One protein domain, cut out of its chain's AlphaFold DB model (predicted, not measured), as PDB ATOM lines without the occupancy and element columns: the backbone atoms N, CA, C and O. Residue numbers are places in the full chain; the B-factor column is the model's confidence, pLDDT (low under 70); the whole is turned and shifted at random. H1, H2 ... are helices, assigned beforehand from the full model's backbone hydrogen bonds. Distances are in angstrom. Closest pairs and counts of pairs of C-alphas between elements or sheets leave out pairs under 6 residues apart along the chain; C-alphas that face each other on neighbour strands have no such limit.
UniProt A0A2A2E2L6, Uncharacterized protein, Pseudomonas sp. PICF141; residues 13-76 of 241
ATOM      1  N   TRP A  13     170.800 195.044 180.075       83.94
ATOM      2  CA  TRP A  13     169.517 194.706 179.459       83.94
ATOM      3  C   TRP A  13     169.664 193.893 178.163       83.94
ATOM      4  O   TRP A  13     168.732 193.177 177.800       83.94
ATOM      5  N   ILE A  14     170.824 193.940 177.497       84.00
ATOM      6  CA  ILE A  14     171.101 193.176 176.271       84.00
ATOM      7  C   ILE A  14     171.130 191.672 176.569       84.00
ATOM      8  O   ILE A  14     170.658 190.878 175.765       84.00
ATOM      9  N   LYS A  15     171.559 191.243 177.761       82.19
ATOM     10  CA  LYS A  15     171.521 189.815 178.136       82.19
ATOM     11  C   LYS A  15     170.095 189.242 178.124       82.19
ATOM     12  O   LYS A  15     169.898 188.051 177.895       82.19
ATOM     13  N   LYS A  16     169.083 190.096 178.309       83.56
ATOM     14  CA  LYS A  16     167.666 189.715 178.383       83.56
ATOM     15  C   LYS A  16     166.979 189.611 177.014       83.56
ATOM     16  O   LYS A  16     165.833 189.175 176.959       83.56
ATOM     17  N   ILE A  17     167.629 190.018 175.917       85.94
ATOM     18  CA  ILE A  17     167.042 189.965 174.563       85.94
ATOM     19  C   ILE A  17     167.502 188.705 173.798       85.94
ATOM     20  O   ILE A  17     168.523 188.118 174.169       85.94
ATOM     21  N   PRO A  18     166.785 188.272 172.737       85.69
ATOM     22  CA  PRO A  18     167.134 187.081 171.953       85.69
ATOM     23  C   PRO A  18     168.526 187.167 171.320       85.69
ATOM     24  O   PRO A  18     168.974 188.251 170.952       85.69
ATOM     25  N   GLN A  19     169.180 186.023 171.106       84.00
ATOM     26  CA  GLN A  19     170.563 185.941 170.604       84.00
ATOM     27  C   GLN A  19     170.796 186.724 169.298       84.00
ATOM     28  O   GLN A  19     171.784 187.448 169.172       84.00
ATOM     29  N   VAL A  20     169.845 186.669 168.359       83.75
ATOM     30  CA  VAL A  20     169.889 187.429 167.094       83.75
ATOM     31  C   VAL A  20     169.965 188.943 167.339       83.75
ATOM     32  O   VAL A  20     170.653 189.670 166.619       83.75
ATOM     33  N   ASP A  21     169.286 189.436 168.375       87.00
ATOM     34  CA  ASP A  21     169.293 190.852 168.743       87.00
ATOM     35  C   ASP A  21     170.511 191.241 169.578       87.00
ATOM     36  O   ASP A  21     170.955 192.385 169.486       87.00
ATOM     37  N   ARG A  22     171.104 190.295 170.315       87.88
ATOM     38  CA  ARG A  22     172.400 190.498 170.982       87.88
ATOM     39  C   ARG A  22     173.509 190.718 169.962       87.88
ATOM     40  O   ARG A  22     174.284 191.657 170.101       87.88
ATOM     41  N   HIS A  23     173.559 189.899 168.911       87.38
ATOM     42  CA  HIS A  23     174.524 190.085 167.826       87.38
ATOM     43  C   HIS A  23     174.336 191.444 167.136       87.38
ATOM     44  O   HIS A  23     175.299 192.186 166.955       87.38
ATOM     45  N   TRP A  24     173.089 191.822 166.832       90.69
ATOM     46  CA  TRP A  24     172.791 193.150 166.290       90.69
ATOM     47  C   TRP A  24     173.259 194.279 167.220       90.69
ATOM     48  O   TRP A  24     173.850 195.249 166.745       90.69
ATOM     49  N   ALA A  25     173.038 194.150 168.531       88.69
ATOM     50  CA  ALA A  25     173.477 195.138 169.509       88.69
ATOM     51  C   ALA A  25     175.011 195.253 169.560       88.69
ATOM     52  O   ALA A  25     175.524 196.367 169.594       88.69
ATOM     53  N   ARG A  26     175.748 194.136 169.460       87.06
ATOM     54  CA  ARG A  26     177.221 194.138 169.355       87.06
ATOM     55  C   ARG A  26     177.703 194.913 168.130       87.06
ATOM     56  O   ARG A  26     178.523 195.814 168.266       87.06
ATOM     57  N   VAL A  27     177.142 194.621 166.957       88.44
ATOM     58  CA  VAL A  27     177.477 195.332 165.710       88.44
ATOM     59  C   VAL A  27     177.143 196.824 165.817       88.44
ATOM     60  O   VAL A  27     177.898 197.667 165.338       88.44
ATOM     61  N   TYR A  28     176.023 197.175 166.455       89.62
ATOM     62  CA  TYR A  28     175.637 198.569 166.673       89.62
ATOM     63  C   TYR A  28     176.632 199.309 167.579       89.62
ATOM     64  O   TYR A  28     177.034 200.423 167.252       89.62
ATOM     65  N   LEU A  29     177.056 198.690 168.684       87.75
ATOM     66  CA  LEU A  29     178.026 199.267 169.620       87.75
ATOM     67  C   LEU A  29     179.418 199.421 168.983       87.75
ATOM     68  O   LEU A  29     180.028 200.477 169.126       87.75
ATOM     69  N   GLN A  30     179.868 198.438 168.196       87.50
ATOM     70  CA  GLN A  30     181.117 198.526 167.424       87.50
ATOM     71  C   GLN A  30     181.099 199.693 166.428       87.50
ATOM     72  O   GLN A  30     182.055 200.457 166.343       87.50
ATOM     73  N   ARG A  31     179.980 199.904 165.720       88.12
ATOM     74  CA  ARG A  31     179.806 201.056 164.810       88.12
ATOM     75  C   ARG A  31     179.807 202.407 165.522       88.12
ATOM     76  O   ARG A  31     180.076 203.420 164.890       88.12
ATOM     77  N   LYS A  32     179.475 202.429 166.812       85.44
ATOM     78  CA  LYS A  32     179.523 203.622 167.665       85.44
ATOM     79  C   LYS A  32     180.891 203.827 168.323       85.44
ATOM     80  O   LYS A  32     181.017 204.719 169.151       85.44
ATOM     81  N   GLY A  33     181.896 203.035 167.938       81.69
ATOM     82  CA  GLY A  33     183.279 203.182 168.388       81.69
ATOM     83  C   GLY A  33     183.611 202.451 169.688       81.69
ATOM     84  O   GLY A  33     184.711 202.626 170.203       81.69
ATOM     85  N   LEU A  34     182.706 201.624 170.226       82.06
ATOM     86  CA  LEU A  34     182.993 200.831 171.422       82.06
ATOM     87  C   LEU A  34     183.651 199.501 171.055       82.06
ATOM     88  O   LEU A  34     183.141 198.745 170.225       82.06
ATOM     89  N   SER A  35     184.754 199.180 171.732       77.75
ATOM     90  CA  SER A  35     185.365 197.855 171.646       77.75
ATOM     91  C   SER A  35     184.490 196.850 172.395       77.75
ATOM     92  O   SER A  35     184.357 196.885 173.620       77.75
ATOM     93  N   VAL A  36     183.825 195.978 171.638       77.56
ATOM     94  CA  VAL A  36     182.932 194.945 172.169       77.56
ATOM     95  C   VAL A  36     183.462 193.583 171.747       77.56
ATOM     96  O   VAL A  36     183.599 193.316 170.550       77.56
ATOM     97  N   GLN A  37     183.745 192.726 172.731       73.75
ATOM     98  CA  GLN A  37     184.238 191.371 172.495       73.75
ATOM     99  C   GLN A  37     183.206 190.503 171.757       73.75
ATOM    100  O   GLN A  37     181.992 190.710 171.844       73.75
ATOM    101  N   ALA A  38     183.686 189.480 171.045       71.25
ATOM    102  CA  ALA A  38     182.837 188.580 170.263       71.25
ATOM    103  C   ALA A  38     181.862 187.748 171.121       71.25
ATOM    104  O   ALA A  38     180.813 187.339 170.627       71.25
ATOM    105  N   ASN A  39     182.182 187.534 172.395       71.69
ATOM    106  CA  ASN A  39     181.365 186.835 173.388       71.69
ATOM    107  C   ASN A  39     180.594 187.793 174.319       71.69
ATOM    108  O   ASN A  39     179.917 187.327 175.233       71.69
ATOM    109  N   ALA A  40     180.676 189.111 174.113       67.44
ATOM    110  CA  ALA A  40     180.011 190.073 174.983       67.44
ATOM    111  C   ALA A  40     178.490 189.844 175.017       67.44
ATOM    112  O   ALA A  40     177.857 189.593 173.985       67.44
ATOM    113  N   PHE A  41     177.906 189.978 176.211       74.12
ATOM    114  CA  PHE A  41     176.476 189.779 176.494       74.12
ATOM    115  C   PHE A  41     175.964 188.334 176.344       74.12
ATOM    116  O   PHE A  41     174.749 188.115 176.406       74.12
ATOM    117  N   GLU A  42     176.852 187.348 176.185       77.00
ATOM    118  CA  GLU A  42     176.500 185.931 176.325       77.00
ATOM    119  C   GLU A  42     176.345 185.541 177.804       77.00
ATOM    120  O   GLU A  42     176.933 186.158 178.693       77.00
ATOM    121  N   VAL A  43     175.542 184.505 178.076       65.12
ATOM    122  CA  VAL A  43     175.185 184.071 179.447       65.12
ATOM    123  C   VAL A  43     176.417 183.649 180.263       65.12
ATOM    124  O   VAL A  43     176.419 183.794 181.479       65.12
ATOM    125  N   LEU A  44     177.470 183.180 179.585       59.81
ATOM    126  CA  LEU A  44     178.712 182.670 180.176       59.81
ATOM    127  C   LEU A  44     179.899 183.648 180.056       59.81
ATOM    128  O   LEU A  44     181.031 183.279 180.353       59.81
ATOM    129  N   SER A  45     179.680 184.874 179.573       59.53
ATOM    130  CA  SER A  45     180.754 185.858 179.396       59.53
ATOM    131  C   SER A  45     181.041 186.597 180.705       59.53
ATOM    132  O   SER A  45     180.110 187.045 181.378       59.53
ATOM    133  N   ALA A  46     182.326 186.728 181.050       56.78
ATOM    134  CA  ALA A  46     182.769 187.576 182.150       56.78
ATOM    135  C   ALA A  46     182.355 189.027 181.864       56.78
ATOM    136  O   ALA A  46     182.691 189.580 180.815       56.78
ATOM    137  N   ASP A  47     181.600 189.629 182.784       57.56
ATOM    138  CA  ASP A  47     181.181 191.020 182.663       57.56
ATOM    139  C   ASP A  47     182.408 191.918 182.740       57.56
ATOM    140  O   ASP A  47     182.978 192.108 183.810       57.56
ATOM    141  N   ILE A  48     182.819 192.473 181.601       62.00
ATOM    142  CA  ILE A  48     183.744 193.601 181.592       62.00
ATOM    143  C   ILE A  48     182.894 194.827 181.930       62.00
ATOM    144  O   ILE A  48     182.038 195.205 181.120       62.00
ATOM    145  N   PRO A  49     183.059 195.428 183.121       65.00
ATOM    146  CA  PRO A  49     182.310 196.619 183.470       65.00
ATOM    147  C   PRO A  49     182.737 197.752 182.536       65.00
ATOM    148  O   PRO A  49     183.908 198.126 182.478       65.00
ATOM    149  N   TYR A  50     181.778 198.292 181.788       69.88
ATOM    150  CA  TYR A  50     181.992 199.527 181.044       69.88
ATOM    151  C   TYR A  50     182.022 200.701 182.028       69.88
ATOM    152  O   TYR A  50     181.192 200.729 182.944       69.88
ATOM    153  N   PRO A  51     182.945 201.664 181.859       75.19
ATOM    154  CA  PRO A  51     182.998 202.833 182.722       75.19
ATOM    155  C   PRO A  51     181.691 203.625 182.611       75.19
ATOM    156  O   PRO A  51     181.123 203.784 181.526       75.19
ATOM    157  N   ASP A  52     181.191 204.096 183.753       75.94
ATOM    158  CA  ASP A  52     179.922 204.822 183.865       75.94
ATOM    159  C   ASP A  52     180.072 206.300 183.458       75.94
ATOM    160  O   ASP A  52     179.739 207.221 184.207       75.94
ATOM    161  N   ASP A  53     180.597 206.518 182.252       82.44
ATOM    162  CA  ASP A  53     180.828 207.843 181.683       82.44
ATOM    163  C   ASP A  53     179.596 208.346 180.924       82.44
ATOM    164  O   ASP A  53     178.799 207.571 180.380       82.44
ATOM    165  N   ALA A  54     179.471 209.670 180.798       81.75
ATOM    166  CA  ALA A  54     178.392 210.311 180.040       81.75
ATOM    167  C   ALA A  54     178.274 209.761 178.604       81.75
ATOM    168  O   ALA A  54     177.169 209.488 178.133       81.75
ATOM    169  N   HIS A  55     179.414 209.502 177.956       81.31
ATOM    170  CA  HIS A  55     179.482 208.916 176.618       81.31
ATOM    171  C   HIS A  55     178.838 207.520 176.555       81.31
ATOM    172  O   HIS A  55     178.082 207.215 175.627       81.31
ATOM    173  N   HIS A  56     179.116 206.655 177.530       81.81
ATOM    174  CA  HIS A  56     178.594 205.290 177.543       81.81
ATOM    175  C   HIS A  56     177.095 205.258 177.877       81.81
ATOM    176  O   HIS A  56     176.350 204.469 177.291       81.81
ATOM    177  N   ARG A  57     176.624 206.170 178.739       84.12
ATOM    178  CA  ARG A  57     175.188 206.361 179.014       84.12
ATOM    179  C   ARG A  57     174.419 206.833 177.786       84.12
ATOM    180  O   ARG A  57     173.320 206.342 177.522       84.12
ATOM    181  N   GLU A  58     174.987 207.766 177.025       86.50
ATOM    182  CA  GLU A  58     174.364 208.243 175.794       86.50
ATOM    183  C   GLU A  58     174.240 207.111 174.770       86.50
ATOM    184  O   GLU A  58     173.163 206.901 174.206       86.50
ATOM    185  N   ILE A  59     175.302 206.317 174.594       85.56
ATOM    186  CA  ILE A  59     175.259 205.145 173.716       85.56
ATOM    187  C   ILE A  59     174.208 204.131 174.187       85.56
ATOM    188  O   ILE A  59     173.465 203.620 173.348       85.56
ATOM    189  N   ASP A  60     174.096 203.842 175.489       85.44
ATOM    190  CA  ASP A  60     173.065 202.927 176.010       85.44
ATOM    191  C   ASP A  60     171.649 203.432 175.691       85.44
ATOM    192  O   ASP A  60     170.806 202.670 175.209       85.44
ATOM    193  N   SER A  61     171.395 204.732 175.866       85.56
ATOM    194  CA  SER A  61     170.115 205.363 175.514       85.56
ATOM    195  C   SER A  61     169.817 205.273 174.011       85.56
ATOM    196  O   SER A  61     168.730 204.837 173.605       85.56
ATOM    197  N   GLN A  62     170.797 205.602 173.162       88.12
ATOM    198  CA  GLN A  62     170.674 205.503 171.705       88.12
ATOM    199  C   GLN A  62     170.408 204.058 171.260       88.12
ATOM    200  O   GLN A  62     169.506 203.817 170.451       88.12
ATOM    201  N   LEU A  63     171.129 203.085 171.826       88.88
ATOM    202  CA  LEU A  63     170.948 201.667 171.528       88.88
ATOM    203  C   LEU A  63     169.549 201.186 171.936       88.88
ATOM    204  O   LEU A  63     168.892 200.495 171.152       88.88
ATOM    205  N   ARG A  64     169.050 201.568 173.118       88.94
ATOM    206  CA  ARG A  64     167.685 201.223 173.560       88.94
ATOM    207  C   ARG A  64     166.628 201.768 172.607       88.94
ATOM    208  O   ARG A  64     165.696 201.044 172.252       88.94
ATOM    209  N   ASN A  65     166.770 203.016 172.170       87.81
ATOM    210  CA  ASN A  65     165.843 203.635 171.224       87.81
ATOM    211  C   ASN A  65     165.889 202.945 169.856       87.81
ATOM    212  O   ASN A  65     164.841 202.579 169.315       87.81
ATOM    213  N   ALA A  66     167.087 202.678 169.337       89.38
ATOM    214  CA  ALA A  66     167.270 201.939 168.092       89.38
ATOM    215  C   ALA A  66     166.677 200.522 168.175       89.38
ATOM    216  O   ALA A  66     166.008 200.068 167.243       89.38
ATOM    217  N   TRP A  67     166.843 199.838 169.311       89.75
ATOM    218  CA  TRP A  67     166.262 198.516 169.539       89.75
ATOM    219  C   TRP A  67     164.733 198.558 169.592       89.75
ATOM    220  O   TRP A  67     164.076 197.744 168.940       89.75
ATOM    221  N   ARG A  68     164.137 199.531 170.297       87.88
ATOM    222  CA  ARG A  68     162.675 199.731 170.328       87.88
ATOM    223  C   ARG A  68     162.116 199.948 168.922       87.88
ATOM    224  O   ARG A  68     161.136 199.303 168.552       87.88
ATOM    225  N   GLN A  69     162.770 200.786 168.119       87.75
ATOM    226  CA  GLN A  69     162.384 201.019 166.725       87.75
ATOM    227  C   GLN A  69     162.511 199.749 165.878       87.75
ATOM    228  O   GLN A  69     161.595 199.416 165.129       87.75
ATOM    229  N   ARG A  70     163.608 198.996 166.017       86.38
ATOM    230  CA  ARG A  70     163.802 197.716 165.318       86.38
ATOM    231  C   ARG A  70     162.718 196.703 165.691       86.38
ATOM    232  O   ARG A  70     162.147 196.070 164.804       86.38
ATOM    233  N   LYS A  71     162.397 196.579 166.980       87.50
ATOM    234  CA  LYS A  71     161.327 195.709 167.488       87.50
ATOM    235  C   LYS A  71     159.963 196.110 166.920       87.50
ATOM    236  O   LYS A  71     159.209 195.237 166.503       87.50
ATOM    237  N   ALA A  72     159.664 197.407 166.858       83.00
ATOM    238  CA  ALA A  72     158.437 197.917 166.250       83.00
ATOM    239  C   ALA A  72     158.375 197.621 164.740       83.00
ATOM    240  O   ALA A  72     157.362 197.126 164.256       83.00
ATOM    241  N   ARG A  73     159.477 197.827 164.007       80.44
ATOM    242  CA  ARG A  73     159.563 197.544 162.564       80.44
ATOM    243  C   ARG A  73     159.411 196.063 162.232       80.44
ATOM    244  O   ARG A  73     158.783 195.739 161.234       80.44
ATOM    245  N   ARG A  74     159.917 195.155 163.070       80.88
ATOM    246  CA  ARG A  74     159.688 193.712 162.875       80.88
ATOM    247  C   ARG A  74     158.214 193.331 162.964       80.88
ATOM    248  O   ARG A  74     157.771 192.506 162.182       80.88
ATOM    249  N   LYS A  75     157.440 193.963 163.852       73.81
ATOM    250  CA  LYS A  75     155.983 193.748 163.925       73.81
ATOM    251  C   LYS A  75     155.230 194.261 162.689       73.81
ATOM    252  O   LYS A  75     154.062 193.933 162.518       73.81
ATOM    253  N   LEU A  76     155.881 195.067 161.849       67.94
ATOM    254  CA  LEU A  76     155.330 195.598 160.603       67.94
ATOM    255  C   LEU A  76     155.701 194.746 159.376       67.94
ATOM    256  O   LEU A  76     155.332 195.118 158.265       67.94
TER     257      LEU A  76
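AT A GLANCE: This is residues 13 to 76 of the 241 residues of an uncharacterized protein of Pseudomonas sp. PICF141 (UniProt A0A2A2E2L6). One long helix, H3, makes most of the length, and the shorter helix H2 crosses it obliquely, with the single turn H1 tucked beside the first half of H2. A wide loop, residues 32 to 53, swings out from the end of H2 and returns to the beginning of H3. The printed part has 64 residues with three named helices, in the order H1, H2, H3, and no named strand; the class is all helix. The whole is compact, with a radius of gyration of the C-alphas of 11.9 A and spans of 35 by 28 by 18 A.

IN THESE COORDINATES: Find C-alpha 13 at (169.517, 194.706, 179.459); here H1 begins, residues 13 to 16, 5.4 A long. Go on to C-alpha 19 at (170.563, 185.941, 170.604), where H2 starts; it holds residues 19 to 31 and measures 18.6 A. H3, residues 54 to 74, runs 30.3 A to C-alpha 74 at (159.688, 193.712, 162.875).

HOW THE PARTS SIT: Look first at H2, which touches H3 with residues 25 to 29 alone, while H3 touches H2 with residues 59 to 67 alone. Their closest C-alphas, those of Ala 25 and Leu 63, are 7.3 A apart. They run opposite ways at a steep tilt of 46 degrees. H1 and H2 only just touch, with 3 pairs of C-alphas within 8 A; the closest are those of Ile 14 and Arg 22, 6.1 A apart. H1 and H3 are near each other, with 6 pairs of C-alphas within 10 A. In H2 and H3 every O i to N i+4 pair is within hydrogen-bond range; H1 is too short for such a pair, and its one O i to N i+3 pair is within range.

THE WHOLE: The C-alphas of Pro 51 and Leu 76 are the two farthest apart, at 36.2 A. The printed part has no cut. The link from H1 to H2 is tight, and that from H2 to H3 is long, with 22 residues. In the B-factor column you will find a mean pLDDT of 80.5 for the printed part, with residue 40, residues 43 to 50 and residue 76 under 70.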